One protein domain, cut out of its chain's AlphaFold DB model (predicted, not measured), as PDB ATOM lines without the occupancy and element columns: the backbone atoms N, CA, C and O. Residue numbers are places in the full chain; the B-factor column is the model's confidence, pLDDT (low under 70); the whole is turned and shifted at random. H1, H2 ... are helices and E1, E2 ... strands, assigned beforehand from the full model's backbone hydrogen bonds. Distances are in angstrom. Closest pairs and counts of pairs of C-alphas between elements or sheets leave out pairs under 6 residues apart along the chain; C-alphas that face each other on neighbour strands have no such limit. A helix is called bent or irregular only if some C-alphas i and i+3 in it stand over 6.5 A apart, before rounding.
ATOM      1  N   ALA A   6       8.828 293.203  28.842       81.19
ATOM      2  CA  ALA A   6       9.015 294.433  29.587       81.19
ATOM      3  C   ALA A   6       9.413 294.086  31.018       81.19
ATOM      4  O   ALA A   6       8.855 293.172  31.627       81.19
ATOM      5  N   THR A   7      10.379 294.830  31.539       86.06
ATOM      6  CA  THR A   7      10.827 294.720  32.921       86.06
ATOM      7  C   THR A   7      10.587 296.056  33.594       86.06
ATOM      8  O   THR A   7      11.079 297.089  33.140       86.06
ATOM      9  N   TYR A   8       9.828 296.020  34.677       82.75
ATOM     10  CA  TYR A   8       9.608 297.139  35.569       82.75
ATOM     11  C   TYR A   8      10.431 296.947  36.841       82.75
ATOM     12  O   TYR A   8      10.450 295.865  37.428       82.75
ATOM     13  N   SER A   9      11.131 298.001  37.249       84.12
ATOM     14  CA  SER A   9      11.950 298.028  38.456       84.12
ATOM     15  C   SER A   9      11.597 299.274  39.252       84.12
ATOM     16  O   SER A   9      11.534 300.367  38.692       84.12
ATOM     17  N   SER A  10      11.408 299.102  40.554       76.00
ATOM     18  CA  SER A  10      11.017 300.149  41.495       76.00
ATOM     19  C   SER A  10      11.871 300.018  42.754       76.00
ATOM     20  O   SER A  10      12.145 298.889  43.159       76.00
ATOM     21  N   PRO A  11      12.292 301.123  43.399       78.75
ATOM     22  CA  PRO A  11      12.995 301.066  44.681       78.75
ATOM     23  C   PRO A  11      12.196 300.367  45.792       78.75
ATOM     24  O   PRO A  11      12.789 299.883  46.751       78.75
ATOM     25  N   ALA A  12      10.865 300.315  45.668       71.94
ATOM     26  CA  ALA A  12       9.986 299.625  46.610       71.94
ATOM     27  C   ALA A  12       9.955 298.098  46.402       71.94
ATOM     28  O   ALA A  12       9.597 297.355  47.314       71.94
ATOM     29  N   LEU A  13      10.349 297.616  45.218       67.50
ATOM     30  CA  LEU A  13      10.335 296.200  44.867       67.50
ATOM     31  C   LEU A  13      11.725 295.587  45.067       67.50
ATOM     32  O   LEU A  13      12.706 296.014  44.464       67.50
ATOM     33  N   SER A  14      11.804 294.520  45.864       70.19
ATOM     34  CA  SER A  14      13.052 293.758  46.053       70.19
ATOM     35  C   SER A  14      13.476 292.974  44.805       70.19
ATOM     36  O   SER A  14      14.652 292.644  44.647       70.19
ATOM     37  N   THR A  15      12.535 292.696  43.896       75.25
ATOM     38  CA  THR A  15      12.775 292.009  42.622       75.25
ATOM     39  C   THR A  15      12.014 292.688  41.480       75.25
ATOM     40  O   THR A  15      10.818 292.939  41.641       75.25
ATOM     41  N   PRO A  16      12.649 292.934  40.315       80.62
ATOM     42  CA  PRO A  16      11.980 293.516  39.152       80.62
ATOM     43  C   PRO A  16      10.826 292.647  38.649       80.62
ATOM     44  O   PRO A  16      10.970 291.431  38.493       80.62
ATOM     45  N   HIS A  17       9.701 293.275  38.320       78.31
ATOM     46  CA  HIS A  17       8.582 292.590  37.688       78.31
ATOM     47  C   HIS A  17       8.839 292.484  36.186       78.31
ATOM     48  O   HIS A  17       8.949 293.492  35.491       78.31
ATOM     49  N   THR A  18       8.951 291.262  35.673       80.94
ATOM     50  CA  THR A  18       9.151 291.025  34.240       80.94
ATOM     51  C   THR A  18       7.937 290.329  33.661       80.94
ATOM     52  O   THR A  18       7.607 289.218  34.064       80.94
ATOM     53  N   ILE A  19       7.322 290.959  32.664       77.56
ATOM     54  CA  ILE A  19       6.370 290.294  31.783       77.56
ATOM     55  C   ILE A  19       7.095 289.849  30.521       77.56
ATOM     56  O   ILE A  19       7.650 290.647  29.767       77.56
ATOM     57  N   THR A  20       7.059 288.546  30.285       73.94
ATOM     58  CA  THR A  20       7.466 287.920  29.030       73.94
ATOM     59  C   THR A  20       6.231 287.344  28.375       73.94
ATOM     60  O   THR A  20       5.572 286.479  28.947       73.94
ATOM     61  N   SER A  21       5.921 287.799  27.163       64.88
ATOM     62  CA  SER A  21       4.822 287.212  26.403       64.88
ATOM     63  C   SER A  21       5.196 285.809  25.936       64.88
ATOM     64  O   SER A  21       6.021 285.620  25.034       64.88
ATOM     65  N   THR A  22       4.573 284.822  26.570       65.38
ATOM     66  CA  THR A  22       4.518 283.434  26.117       65.38
ATOM     67  C   THR A  22       3.079 283.117  25.719       65.38
ATOM     68  O   THR A  22       2.181 283.387  26.517       65.38
ATOM     69  N   PRO A  23       2.824 282.537  24.534       60.34
ATOM     70  CA  PRO A  23       3.777 281.935  23.591       60.34
ATOM     71  C   PRO A  23       4.516 282.950  22.699       60.34
ATOM     72  O   PRO A  23       4.170 284.122  22.652       60.34
ATOM     73  N   PRO A  32      -1.432 280.737  11.551       74.38
ATOM     74  CA  PRO A  32      -2.174 280.392  12.761       74.38
ATOM     75  C   PRO A  32      -3.654 280.684  12.544       74.38
ATOM     76  O   PRO A  32      -4.001 281.636  11.821       74.38
ATOM     77  N   SER A  33      -4.510 279.877  13.171       83.50
ATOM     78  CA  SER A  33      -5.949 280.075  13.083       83.50
ATOM     79  C   SER A  33      -6.336 281.430  13.682       83.50
ATOM     80  O   SER A  33      -5.597 282.024  14.472       83.50
ATOM     81  N   THR A  34      -7.511 281.943  13.319       85.81
ATOM     82  CA  THR A  34      -8.040 283.165  13.943       85.81
ATOM     83  C   THR A  34      -8.168 282.995  15.459       85.81
ATOM     84  O   THR A  34      -7.832 283.916  16.191       85.81
ATOM     85  N   SER A  35      -8.556 281.803  15.924       84.50
ATOM     86  CA  SER A  35      -8.665 281.483  17.352       84.50
ATOM     87  C   SER A  35      -7.326 281.633  18.077       84.50
ATOM     88  O   SER A  35      -7.263 282.287  19.115       84.50
ATOM     89  N   ASP A  36      -6.242 281.105  17.501       80.56
ATOM     90  CA  ASP A  36      -4.903 281.184  18.104       80.56
ATOM     91  C   ASP A  36      -4.413 282.632  18.194       80.56
ATOM     92  O   ASP A  36      -3.818 283.043  19.188       80.56
ATOM     93  N   ARG A  37      -4.705 283.437  17.162       82.00
ATOM     94  CA  ARG A  37      -4.366 284.866  17.143       82.00
ATOM     95  C   ARG A  37      -5.124 285.628  18.225       82.00
ATOM     96  O   ARG A  37      -4.518 286.426  18.934       82.00
ATOM     97  N   THR A  38      -6.425 285.384  18.359       86.00
ATOM     98  CA  THR A  38      -7.259 286.046  19.370       86.00
ATOM     99  C   THR A  38      -6.833 285.661  20.783       86.00
ATOM    100  O   THR A  38      -6.706 286.539  21.629       86.00
ATOM    101  N   ALA A  39      -6.539 284.382  21.030       84.19
ATOM    102  CA  ALA A  39      -6.048 283.915  22.326       84.19
ATOM    103  C   ALA A  39      -4.689 284.537  22.690       84.19
ATOM    104  O   ALA A  39      -4.492 284.992  23.818       84.19
ATOM    105  N   TYR A  40      -3.769 284.618  21.722       81.25
ATOM    106  CA  TYR A  40      -2.476 285.272  21.916       81.25
ATOM    107  C   TYR A  40      -2.632 286.757  22.261       81.25
ATOM    108  O   TYR A  40      -2.052 287.227  23.237       81.25
ATOM    109  N   LEU A  41      -3.440 287.491  21.490       85.75
ATOM    110  CA  LEU A  41      -3.665 288.916  21.729       85.75
ATOM    111  C   LEU A  41      -4.338 289.170  23.081       85.75
ATOM    112  O   LEU A  41      -3.911 290.069  23.793       85.75
ATOM    113  N   ALA A  42      -5.323 288.354  23.467       86.62
ATOM    114  CA  ALA A  42      -5.958 288.458  24.779       86.62
ATOM    115  C   ALA A  42      -4.950 288.245  25.920       86.62
ATOM    116  O   ALA A  42      -4.914 289.021  26.871       86.62
ATOM    117  N   THR A  43      -4.083 287.237  25.789       83.25
ATOM    118  CA  THR A  43      -3.016 286.962  26.766       83.25
ATOM    119  C   THR A  43      -2.041 288.136  26.869       83.25
ATOM    120  O   THR A  43      -1.701 288.565  27.969       83.25
ATOM    121  N   LEU A  44      -1.631 288.695  25.725       83.81
ATOM    122  CA  LEU A  44      -0.749 289.858  25.670       83.81
ATOM    123  C   LEU A  44      -1.388 291.077  26.346       83.81
ATOM    124  O   LEU A  44      -0.750 291.707  27.187       83.81
ATOM    125  N   THR A  45      -2.640 291.396  26.017       87.69
ATOM    126  CA  THR A  45      -3.356 292.527  26.619       87.69
ATOM    127  C   THR A  45      -3.459 292.377  28.132       87.69
ATOM    128  O   THR A  45      -3.100 293.314  28.836       87.69
ATOM    129  N   ASN A  46      -3.842 291.197  28.628       86.19
ATOM    130  CA  ASN A  46      -3.925 290.946  30.068       86.19
ATOM    131  C   ASN A  46      -2.571 291.157  30.753       86.19
ATOM    132  O   ASN A  46      -2.496 291.890  31.730       86.19
ATOM    133  N   SER A  47      -1.486 290.620  30.183       81.00
ATOM    134  CA  SER A  47      -0.146 290.790  30.762       81.00
ATOM    135  C   SER A  47       0.293 292.258  30.851       81.00
ATOM    136  O   SER A  47       0.957 292.655  31.804       81.00
ATOM    137  N   ILE A  48      -0.102 293.085  29.877       85.25
ATOM    138  CA  ILE A  48       0.186 294.522  29.889       85.25
ATOM    139  C   ILE A  48      -0.645 295.218  30.967       85.25
ATOM    140  O   ILE A  48      -0.110 296.046  31.701       85.25
ATOM    141  N   THR A  49      -1.933 294.888  31.072       88.31
ATOM    142  CA  THR A  49      -2.821 295.457  32.092       88.31
ATOM    143  C   THR A  49      -2.362 295.100  33.505       88.31
ATOM    144  O   THR A  49      -2.345 295.978  34.363       88.31
ATOM    145  N   ASP A  50      -1.908 293.868  33.735       84.69
ATOM    146  CA  ASP A  50      -1.365 293.439  35.027       84.69
ATOM    147  C   ASP A  50      -0.110 294.238  35.400       84.69
ATOM    148  O   ASP A  50       0.020 294.722  36.527       84.69
ATOM    149  N   LEU A  51       0.799 294.452  34.441       83.31
ATOM    150  CA  LEU A  51       1.973 295.289  34.679       83.31
ATOM    151  C   LEU A  51       1.574 296.732  35.021       83.31
ATOM    152  O   LEU A  51       2.143 297.325  35.935       83.31
ATOM    153  N   GLN A  52       0.600 297.296  34.307       87.00
ATOM    154  CA  GLN A  52       0.106 298.647  34.576       87.00
ATOM    155  C   GLN A  52      -0.532 298.762  35.964       87.00
ATOM    156  O   GLN A  52      -0.324 299.770  36.636       87.00
ATOM    157  N   ALA A  53      -1.265 297.740  36.412       85.38
ATOM    158  CA  ALA A  53      -1.845 297.707  37.750       85.38
ATOM    159  C   ALA A  53      -0.760 297.737  38.836       85.38
ATOM    160  O   ALA A  53      -0.845 298.559  39.744       85.38
ATOM    161  N   ASN A  54       0.302 296.934  38.688       81.25
ATOM    162  CA  ASN A  54       1.445 296.950  39.609       81.25
ATOM    163  C   ASN A  54       2.130 298.328  39.651       81.25
ATOM    164  O   ASN A  54       2.511 298.807  40.713       81.25
ATOM    165  N   MET A  55       2.265 298.996  38.499       82.75
ATOM    166  CA  MET A  55       2.837 300.348  38.444       82.75
ATOM    167  C   MET A  55       1.969 301.387  39.166       82.75
ATOM    168  O   MET A  55       2.504 302.296  39.802       82.75
ATOM    169  N   GLU A  56       0.643 301.290  39.049       85.56
ATOM    170  CA  GLU A  56      -0.269 302.217  39.727       85.56
ATOM    171  C   GLU A  56      -0.334 301.939  41.237       85.56
ATOM    172  O   GLU A  56      -0.385 302.883  42.023       85.56
ATOM    173  N   GLU A  57      -0.251 300.673  41.655       80.25
ATOM    174  CA  GLU A  57      -0.122 300.294  43.067       80.25
ATOM    175  C   GLU A  57       1.155 300.877  43.687       80.25
ATOM    176  O   GLU A  57       1.084 301.555  44.714       80.25
ATOM    177  N   ASP A  58       2.302 300.719  43.022       77.38
ATOM    178  CA  ASP A  58       3.576 301.298  43.462       77.38
ATOM    179  C   ASP A  58       3.496 302.827  43.575       77.38
ATOM    180  O   ASP A  58       4.003 303.428  44.526       77.38
ATOM    181  N   LYS A  59       2.820 303.477  42.624       79.62
ATOM    182  CA  LYS A  59       2.602 304.925  42.647       79.62
ATOM    183  C   LYS A  59       1.709 305.352  43.813       79.62
ATOM    184  O   LYS A  59       1.992 306.370  44.445       79.62
ATOM    185  N   ALA A  60       0.659 304.594  44.124       77.31
ATOM    186  CA  ALA A  60      -0.204 304.854  45.272       77.31
ATOM    187  C   ALA A  60       0.547 304.657  46.602       77.31
ATOM    188  O   ALA A  60       0.441 305.498  47.498       77.31
ATOM    189  N   ALA A  61       1.365 303.607  46.709       71.81
ATOM    190  CA  ALA A  61       2.218 303.357  47.871       71.81
ATOM    191  C   ALA A  61       3.261 304.473  48.067       71.81
ATOM    192  O   ALA A  61       3.434 304.982  49.178       71.81
ATOM    193  N   ALA A  62       3.896 304.928  46.982       67.44
ATOM    194  CA  ALA A  62       4.798 306.078  47.004       67.44
ATOM    195  C   ALA A  62       4.073 307.385  47.372       67.44
ATOM    196  O   ALA A  62       4.628 308.209  48.094       67.44
ATOM    197  N   GLY A  63       2.822 307.567  46.938       59.78
ATOM    198  CA  GLY A  63       1.975 308.699  47.324       59.78
ATOM    199  C   GLY A  63       1.643 308.730  48.821       59.78
ATOM    200  O   GLY A  63       1.639 309.801  49.422       59.78
ATOM    201  N   GLY A  64       1.438 307.571  49.455       54.84
ATOM    202  CA  GLY A  64       1.272 307.465  50.912       54.84
ATOM    203  C   GLY A  64       2.549 307.802  51.697       54.84
ATOM    204  O   GLY A  64       2.494 308.462  52.738       54.84
ATOM    205  N   ALA A  65       3.717 307.428  51.166       51.91
ATOM    206  CA  ALA A  65       5.011 307.847  51.709       51.91
ATOM    207  C   ALA A  65       5.262 309.355  51.501       51.91
ATOM    208  O   ALA A  65       5.762 310.027  52.402       51.91
ATOM    209  N   ALA A  66       4.844 309.912  50.360       50.94
ATOM    210  CA  ALA A  66       4.898 311.348  50.089       50.94
ATOM    211  C   ALA A  66       3.945 312.153  50.986       50.94
ATOM    212  O   ALA A  66       4.301 313.250  51.391       50.94
ATOM    213  N   ALA A  67       2.783 311.608  51.365       52.09
ATOM    214  CA  ALA A  67       1.900 312.229  52.354       52.09
ATOM    215  C   ALA A  67       2.544 312.274  53.751       52.09
ATOM    216  O   ALA A  67       2.405 313.259  54.465       52.09
ATOM    217  N   SER A  68       3.303 311.239  54.120       50.56
ATOM    218  CA  SER A  68       4.050 311.212  55.386       50.56
ATOM    219  C   SER A  68       5.195 312.228  55.391       50.56
ATOM    220  O   SER A  68       5.431 312.877  56.403       50.56
ATOM    221  N   LYS A  69       5.862 312.404  54.243       52.00
ATOM    222  CA  LYS A  69       6.917 313.403  54.060       52.00
ATOM    223  C   LYS A  69       6.370 314.834  53.948       52.00
ATOM    224  O   LYS A  69       6.987 315.748  54.461       52.00
ATOM    225  N   ALA A  70       5.188 315.025  53.364       54.22
ATOM    226  CA  ALA A  70       4.505 316.318  53.344       54.22
ATOM    227  C   ALA A  70       4.055 316.756  54.751       54.22
ATOM    228  O   ALA A  70       4.127 317.933  55.066       54.22
ATOM    229  N   ILE A  71       3.646 315.818  55.616       53.88
ATOM    230  CA  ILE A  71       3.322 316.100  57.030       53.88
ATOM    231  C   ILE A  71       4.574 316.473  57.846       53.88
ATOM    232  O   ILE A  71       4.451 317.157  58.863       53.88
ATOM    233  N   ASP A  72       5.747 315.989  57.435       56.00
ATOM    234  CA  ASP A  72       7.046 316.313  58.036       56.00
ATOM    235  C   ASP A  72       7.521 317.695  57.567       56.00
ATOM    236  O   ASP A  72       7.737 318.581  58.389       56.00
ATOM    237  N   ASP A  73       7.523 317.925  56.248       56.09
ATOM    238  CA  ASP A  73       7.884 319.207  55.636       56.09
ATOM    239  C   ASP A  73       6.938 320.348  56.129       56.09
ATOM    240  O   ASP A  73       7.405 321.438  56.442       56.09
ATOM    241  N   GLU A  74       5.629 320.106  56.320       58.88
ATOM    242  CA  GLU A  74       4.681 321.114  56.849       58.88
ATOM    243  C   GLU A  74       4.858 321.400  58.354       58.88
ATOM    244  O   GLU A  74       4.616 322.520  58.800       58.88
ATOM    245  N   LYS A  75       5.355 320.438  59.148       59.62
ATOM    246  CA  LYS A  75       5.760 320.714  60.541       59.62
ATOM    247  C   LYS A  75       7.069 321.491  60.631       59.62
ATOM    248  O   LYS A  75       7.238 322.263  61.571       59.62
ATOM    249  N   GLU A  76       7.992 321.289  59.692       58.31
ATOM    250  CA  GLU A  76       9.236 322.063  59.637       58.31
ATOM    251  C   GLU A  76       9.008 323.508  59.153       58.31
ATOM    252  O   GLU A  76       9.695 324.415  59.624       58.31
ATOM    253  N   GLU A  77       8.004 323.766  58.303       59.81
ATOM    254  CA  GLU A  77       7.611 325.130  57.903       59.81
ATOM    255  C   GLU A  77       6.941 325.938  59.036       59.81
ATOM    256  O   GLU A  77       7.151 327.149  59.130       59.81
ATOM    257  N   GLU A  78       6.197 325.300  59.949       61.28
ATOM    258  CA  GLU A  78       5.602 325.976  61.121       61.28
ATOM    259  C   GLU A  78       6.653 326.477  62.135       61.28
ATOM    260  O   GLU A  78       6.364 327.377  62.926       61.28
TER     261      GLU A  78
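This is residues 6 to 23 and 32 to 78 of the 88 residues of an uncharacterized protein of Aaosphaeria arxii CBS 175.79 (UniProt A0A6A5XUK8). One long helix, H1, makes the long axis of a rod, and a small two-stranded hairpin, E1 and E2, sits beside it part way along, near residues 44 to 55 of H1. The helix runs well past the hairpin both ways, and residues 32 to 39 and 63 to 78 stick out free. The printed part has 65 residues, with two named strands and then one named helix along the chain; the sheet has the order E1 - E2 and is antiparallel, and the class is mostly helix. The whole is extended, with a radius of gyration of the C-alphas of 18.8 A and spans of 67 by 19 by 10 A.

E1 is residues 6 to 8, with C-alpha 6 at (9.015, 294.433, 29.587). After a short link of 8 residues comes E2, residues 17 to 20. H1 is residues 34 to 77, 62.8 A from C-alpha 34 at (-8.040, 283.165, 13.943) to C-alpha 77 at (7.611, 325.130, 57.903).

E1 and E2 form a hairpin, antiparallel at 174 degrees between their directions. The C-alphas of Thr 7 and Thr 18 face each other at 4.3 A. N 8 and O 17 are within hydrogen-bond range at 2.8 A, as are N 19 and O 6 at 2.9 A. The closest C-alphas of E2 and H1 are those of Ile 19 and Ser 47, 6.6 A apart. Those of E1 and H1 are Tyr 8 and Leu 51, 7.9 A apart. In H1 every O i to N i+4 pair is within hydrogen-bond range, and H1 is not bent.

The two C-alphas farthest apart are those of Ser 33 and Glu 78, 67.4 A. Residues 24 to 31 are not printed, and C-alphas 23 and 32 are 12.5 A apart across this cut. Mean pLDDT of the printed part is 73.8, with residue 13, residues 21 to 23 and residues 62 to 78 of the model under 70.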